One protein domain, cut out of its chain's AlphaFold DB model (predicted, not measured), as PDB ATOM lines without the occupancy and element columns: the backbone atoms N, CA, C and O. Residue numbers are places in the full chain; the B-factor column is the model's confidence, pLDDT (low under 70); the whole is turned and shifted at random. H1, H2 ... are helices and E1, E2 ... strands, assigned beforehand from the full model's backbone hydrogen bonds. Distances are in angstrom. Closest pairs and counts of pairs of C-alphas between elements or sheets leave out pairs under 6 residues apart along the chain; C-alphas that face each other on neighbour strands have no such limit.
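What this domain is: This is residues 179 to 223 of the 228 residues of an uncharacterized protein of Trametes pubescens (UniProt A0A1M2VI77). A long, thin, twisted hairpin of two strands, E1 and E2, makes most of the length, and a short helix, H1, continues beyond the open end of the hairpin, so that the whole is a rod. The loop of residues 194 to 198 closes the hairpin at the far end from H1. The printed part has 45 residues, with two named strands and one named helix in the order E1, E2, H1; the sheet is E1 - E2, antiparallel, and the class is mixed, helices and strands. The whole is extended, with a radius of gyration of the C-alphas of 18.1 A and spans of 58 by 14 by 13 A.

Where its parts are: E1 is residues 181 to 193, 33.6 A from first to last C-alpha, and begins with C-alpha 181 at (20.903, -48.283, 1.400). E2 is residues 199 to 209, 30.6 A long, from C-alpha 199 at (42.743, -28.445, -6.900). H1 is residues 211 to 220, 14.0 A long, and ends with C-alpha 220 at (6.883, -51.172, 12.996).

How they stand to each other: E1 and E2 are a hairpin of antiparallel neighbours, with 159 degrees between their N-to-C directions. The C-alphas of Trp 181 and Arg 209 face each other at 5.0 A, and those of Val 193 and Pro 199 at 4.2 A. N 182 and O 208 are within hydrogen-bond range at 2.8 A, as are N 200 and O 192 at 2.8 A. E1 and H1 are apart. In H1 every O i to N i+4 pair is within hydrogen-bond range.

The domain as a whole: The two C-alphas farthest apart are those of Glu 195 and Leu 222, at 58.0 A. The printed part has no cut. The links E1 to E2, of five residues, and E2 to H1, of one residue, are tight. The mean pLDDT of the printed part is 85.6, and no printed residue is under 70.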
ATOM      1  N   ALA A 179      13.998 -50.186   4.711       79.56
ATOM      2  CA  ALA A 179      14.886 -49.063   4.426       79.56
ATOM      3  C   ALA A 179      16.136 -49.523   3.647       79.56
ATOM      4  O   ALA A 179      17.075 -50.099   4.212       79.56
ATOM      5  N   SER A 180      16.162 -49.243   2.342       80.56
ATOM      6  CA  SER A 180      17.309 -49.519   1.471       80.56
ATOM      7  C   SER A 180      18.492 -48.582   1.738       80.56
ATOM      8  O   SER A 180      18.336 -47.412   2.106       80.56
ATOM      9  N   TRP A 181      19.700 -49.102   1.517       84.75
ATOM     10  CA  TRP A 181      20.903 -48.283   1.400       84.75
ATOM     11  C   TRP A 181      20.933 -47.597   0.033       84.75
ATOM     12  O   TRP A 181      20.686 -48.231  -0.992       84.75
ATOM     13  N   ASN A 182      21.279 -46.316   0.033       85.81
ATOM     14  CA  ASN A 182      21.550 -45.511  -1.145       85.81
ATOM     15  C   ASN A 182      23.009 -45.053  -1.065       85.81
ATOM     16  O   ASN A 182      23.459 -44.614  -0.004       85.81
ATOM     17  N   VAL A 183      23.731 -45.168  -2.178       90.62
ATOM     18  CA  VAL A 183      25.118 -44.709  -2.303       90.62
ATOM     19  C   VAL A 183      25.126 -43.523  -3.254       90.62
ATOM     20  O   VAL A 183      24.785 -43.662  -4.427       90.62
ATOM     21  N   GLU A 184      25.492 -42.356  -2.738       90.12
ATOM     22  CA  GLU A 184      25.642 -41.130  -3.515       90.12
ATOM     23  C   GLU A 184      27.131 -40.801  -3.637       90.12
ATOM     24  O   GLU A 184      27.820 -40.622  -2.636       90.12
ATOM     25  N   VAL A 185      27.646 -40.759  -4.868       90.75
ATOM     26  CA  VAL A 185      29.068 -40.507  -5.133       90.75
ATOM     27  C   VAL A 185      29.256 -39.045  -5.508       90.75
ATOM     28  O   VAL A 185      28.718 -38.594  -6.520       90.75
ATOM     29  N   PHE A 186      30.047 -38.316  -4.726       91.12
ATOM     30  CA  PHE A 186      30.322 -36.896  -4.934       91.12
ATOM     31  C   PHE A 186      31.821 -36.636  -5.121       91.12
ATOM     32  O   PHE A 186      32.671 -37.329  -4.562       91.12
ATOM     33  N   GLU A 187      32.156 -35.636  -5.941       90.31
ATOM     34  CA  GLU A 187      33.536 -35.165  -6.099       90.31
ATOM     35  C   GLU A 187      33.810 -34.048  -5.088       90.31
ATOM     36  O   GLU A 187      33.406 -32.901  -5.292       90.31
ATOM     37  N   ALA A 188      34.511 -34.379  -4.005       86.56
ATOM     38  CA  ALA A 188      35.060 -33.393  -3.088       86.56
ATOM     39  C   ALA A 188      36.259 -32.697  -3.749       86.56
ATOM     40  O   ALA A 188      37.155 -33.348  -4.292       86.56
ATOM     41  N   VAL A 189      36.280 -31.365  -3.719       86.62
ATOM     42  CA  VAL A 189      37.419 -30.562  -4.180       86.62
ATOM     43  C   VAL A 189      38.272 -30.237  -2.960       86.62
ATOM     44  O   VAL A 189      37.796 -29.557  -2.057       86.62
ATOM     45  N   GLY A 190      39.498 -30.753  -2.924       83.06
ATOM     46  CA  GLY A 190      40.424 -30.577  -1.809       83.06
ATOM     47  C   GLY A 190      41.355 -29.378  -1.975       83.06
ATOM     48  O   GLY A 190      41.623 -28.908  -3.082       83.06
ATOM     49  N   ASP A 191      41.901 -28.928  -0.849       84.50
ATOM     50  CA  ASP A 191      42.696 -27.698  -0.722       84.50
ATOM     51  C   ASP A 191      44.078 -27.784  -1.403       84.50
ATOM     52  O   ASP A 191      44.725 -26.772  -1.681       84.50
ATOM     53  N   VAL A 192      44.553 -29.006  -1.662       83.06
ATOM     54  CA  VAL A 192      45.877 -29.277  -2.233       83.06
ATOM     55  C   VAL A 192      45.831 -29.164  -3.753       83.06
ATOM     56  O   VAL A 192      45.143 -29.930  -4.428       83.06
ATOM     57  N   VAL A 193      46.634 -28.258  -4.306       84.06
ATOM     58  CA  VAL A 193      46.821 -28.107  -5.756       84.06
ATOM     59  C   VAL A 193      47.742 -29.218  -6.291       84.06
ATOM     60  O   VAL A 193      48.759 -29.544  -5.678       84.06
ATOM     61  N   GLY A 194      47.369 -29.841  -7.410       78.00
ATOM     62  CA  GLY A 194      48.176 -30.825  -8.134       78.00
ATOM     63  C   GLY A 194      49.252 -30.193  -9.026       78.00
ATOM     64  O   GLY A 194      49.301 -28.978  -9.206       78.00
ATOM     65  N   GLU A 195      50.107 -31.026  -9.630       78.56
ATOM     66  CA  GLU A 195      51.144 -30.572 -10.578       78.56
ATOM     67  C   GLU A 195      50.570 -29.877 -11.827       78.56
ATOM     68  O   GLU A 195      51.255 -29.085 -12.469       78.56
ATOM     69  N   ASP A 196      49.301 -30.132 -12.156       82.31
ATOM     70  CA  ASP A 196      48.564 -29.482 -13.245       82.31
ATOM     71  C   ASP A 196      48.017 -28.088 -12.877       82.31
ATOM     72  O   ASP A 196      47.325 -27.456 -13.681       82.31
ATOM     73  N   GLY A 197      48.304 -27.602 -11.664       78.69
ATOM     74  CA  GLY A 197      47.822 -26.321 -11.153       78.69
ATOM     75  C   GLY A 197      46.339 -26.318 -10.774       78.69
ATOM     76  O   GLY A 197      45.780 -25.242 -10.545       78.69
ATOM     77  N   ARG A 198      45.678 -27.483 -10.708       83.12
ATOM     78  CA  ARG A 198      44.262 -27.603 -10.328       83.12
ATOM     79  C   ARG A 198      44.111 -28.166  -8.914       83.12
ATOM     80  O   ARG A 198      44.941 -28.967  -8.493       83.12
ATOM     81  N   PRO A 199      43.056 -27.795  -8.168       83.62
ATOM     82  CA  PRO A 199      42.743 -28.445  -6.900       83.62
ATOM     83  C   PRO A 199      42.527 -29.948  -7.109       83.62
ATOM     84  O   PRO A 199      41.811 -30.350  -8.033       83.62
ATOM     85  N   LYS A 200      43.142 -30.781  -6.266       85.56
ATOM     86  CA  LYS A 200      42.926 -32.230  -6.298       85.56
ATOM     87  C   LYS A 200      41.461 -32.540  -5.999       85.56
ATOM     88  O   LYS A 200      40.840 -31.913  -5.144       85.56
ATOM     89  N   LYS A 201      40.920 -33.534  -6.698       88.44
ATOM     90  CA  LYS A 201      39.569 -34.046  -6.473       88.44
ATOM     91  C   LYS A 201      39.623 -35.436  -5.868       88.44
ATOM     92  O   LYS A 201      40.360 -36.287  -6.361       88.44
ATOM     93  N   GLU A 202      38.791 -35.666  -4.869       89.56
ATOM     94  CA  GLU A 202      38.540 -36.976  -4.280       89.56
ATOM     95  C   GLU A 202      37.105 -37.405  -4.595       89.56
ATOM     96  O   GLU A 202      36.189 -36.582  -4.595       89.56
ATOM     97  N   LYS A 203      36.899 -38.691  -4.890       90.12
ATOM     98  CA  LYS A 203      35.556 -39.266  -5.004       90.12
ATOM     99  C   LYS A 203      35.199 -39.900  -3.676       90.12
ATOM    100  O   LYS A 203      35.848 -40.858  -3.272       90.12
ATOM    101  N   VAL A 204      34.170 -39.364  -3.036       92.25
ATOM    102  CA  VAL A 204      33.685 -39.830  -1.740       92.25
ATOM    103  C   VAL A 204      32.304 -40.447  -1.935       92.25
ATOM    104  O   VAL A 204      31.486 -39.946  -2.709       92.25
ATOM    105  N   GLU A 205      32.053 -41.556  -1.249       94.38
ATOM    106  CA  GLU A 205      30.766 -42.249  -1.261       94.38
ATOM    107  C   GLU A 205      29.992 -41.929   0.023       94.38
ATOM    108  O   GLU A 205      30.413 -42.301   1.119       94.38
ATOM    109  N   LEU A 206      28.838 -41.270  -0.095       91.12
ATOM    110  CA  LEU A 206      27.890 -41.130   1.007       91.12
ATOM    111  C   LEU A 206      26.947 -42.333   1.019       91.12
ATOM    112  O   LEU A 206      26.099 -42.489   0.140       91.12
ATOM    113  N   TRP A 207      27.072 -43.155   2.055       92.31
ATOM    114  CA  TRP A 207      26.189 -44.284   2.322       92.31
ATOM    115  C   TRP A 207      25.071 -43.839   3.271       92.31
ATOM    116  O   TRP A 207      25.302 -43.630   4.460       92.31
ATOM    117  N   GLN A 208      23.854 -43.681   2.747       90.19
ATOM    118  CA  GLN A 208      22.703 -43.164   3.495       90.19
ATOM    119  C   GLN A 208      21.446 -44.028   3.321       90.19
ATOM    120  O   GLN A 208      21.311 -44.794   2.368       90.19
ATOM    121  N   ARG A 209      20.498 -43.905   4.252       89.69
ATOM    122  CA  ARG A 209      19.157 -44.503   4.165       89.69
ATOM    123  C   ARG A 209      18.111 -43.399   4.149       89.69
ATOM    124  O   ARG A 209      18.328 -42.351   4.753       89.69
ATOM    125  N   ASN A 210      16.961 -43.650   3.529       87.69
ATOM    126  CA  ASN A 210      15.828 -42.731   3.627       87.69
ATOM    127  C   ASN A 210      15.358 -42.647   5.099       87.69
ATOM    128  O   ASN A 210      14.925 -43.666   5.646       87.69
ATOM    129  N   PRO A 211      15.409 -41.469   5.754       87.56
ATOM    130  CA  PRO A 211      15.043 -41.341   7.162       87.56
ATOM    131  C   PRO A 211      13.568 -41.669   7.420       87.56
ATOM    132  O   PRO A 211      13.250 -42.219   8.471       87.56
ATOM    133  N   VAL A 212      12.674 -41.406   6.458       87.38
ATOM    134  CA  VAL A 212      11.246 -41.747   6.576       87.38
ATOM    135  C   VAL A 212      11.059 -43.262   6.624       87.38
ATOM    136  O   VAL A 212      10.286 -43.759   7.441       87.38
ATOM    137  N   ASP A 213      11.802 -44.004   5.802       85.62
ATOM    138  CA  ASP A 213      11.732 -45.465   5.771       85.62
ATOM    139  C   ASP A 213      12.347 -46.075   7.035       85.62
ATOM    140  O   ASP A 213      11.761 -46.986   7.612       85.62
ATOM    141  N   CYS A 214      13.457 -45.515   7.534       84.88
ATOM    142  CA  CYS A 214      14.043 -45.901   8.820       84.88
ATOM    143  C   CYS A 214      13.076 -45.694   9.998       84.88
ATOM    144  O   CYS A 214      12.939 -46.585  10.832       84.88
ATOM    145  N   ILE A 215      12.398 -44.542  10.076       85.31
ATOM    146  CA  ILE A 215      11.432 -44.246  11.149       85.31
ATOM    147  C   ILE A 215      10.212 -45.168  11.040       85.31
ATOM    148  O   ILE A 215       9.767 -45.728  12.039       85.31
ATOM    149  N   ARG A 216       9.699 -45.376   9.823       83.94
ATOM    150  CA  ARG A 216       8.564 -46.264   9.538       83.94
ATOM    151  C   ARG A 216       8.871 -47.727   9.869       83.94
ATOM    152  O   ARG A 216       8.006 -48.428  10.388       83.94
ATOM    153  N   GLU A 217      10.096 -48.178   9.610       83.88
ATOM    154  CA  GLU A 217      10.587 -49.494  10.024       83.88
ATOM    155  C   GLU A 217      10.725 -49.581  11.553       83.88
ATOM    156  O   GLU A 217      10.211 -50.524  12.152       83.88
ATOM    157  N   LEU A 218      11.325 -48.574  12.200       85.44
ATOM    158  CA  LEU A 218      11.493 -48.515  13.656       85.44
ATOM    159  C   LEU A 218      10.150 -48.562  14.403       85.44
ATOM    160  O   LEU A 218       9.992 -49.369  15.315       85.44
ATOM    161  N   MET A 219       9.172 -47.756  13.977       82.69
ATOM    162  CA  MET A 219       7.803 -47.760  14.511       82.69
ATOM    163  C   MET A 219       7.076 -49.094  14.293       82.69
ATOM    164  O   MET A 219       6.167 -49.430  15.047       82.69
ATOM    165  N   GLY A 220       7.453 -49.854  13.262       80.38
ATOM    166  CA  GLY A 220       6.883 -51.172  12.996       80.38
ATOM    167  C   GLY A 220       7.373 -52.266  13.947       80.38
ATOM    168  O   GLY A 220       6.758 -53.331  14.006       80.38
ATOM    169  N   ASN A 221       8.465 -52.032  14.680       82.44
ATOM    170  CA  ASN A 221       9.069 -53.021  15.561       82.44
ATOM    171  C   ASN A 221       8.387 -53.043  16.939       82.44
ATOM    172  O   ASN A 221       8.568 -52.144  17.760       82.44
ATOM    173  N   LEU A 222       7.681 -54.141  17.221       76.06
ATOM    174  CA  LEU A 222       6.969 -54.380  18.484       76.06
ATOM    175  C   LEU A 222       7.855 -54.274  19.740       76.06
ATOM    176  O   LEU A 222       7.334 -54.024  20.821       76.06
ATOM    177  N   ALA A 223       9.182 -54.411  19.623       78.88
ATOM    178  CA  ALA A 223      10.105 -54.212  20.743       78.88
ATOM    179  C   ALA A 223      10.098 -52.776  21.310       78.88
ATOM    180  O   ALA A 223      10.531 -52.578  22.443       78.88
TER     181      ALA A 223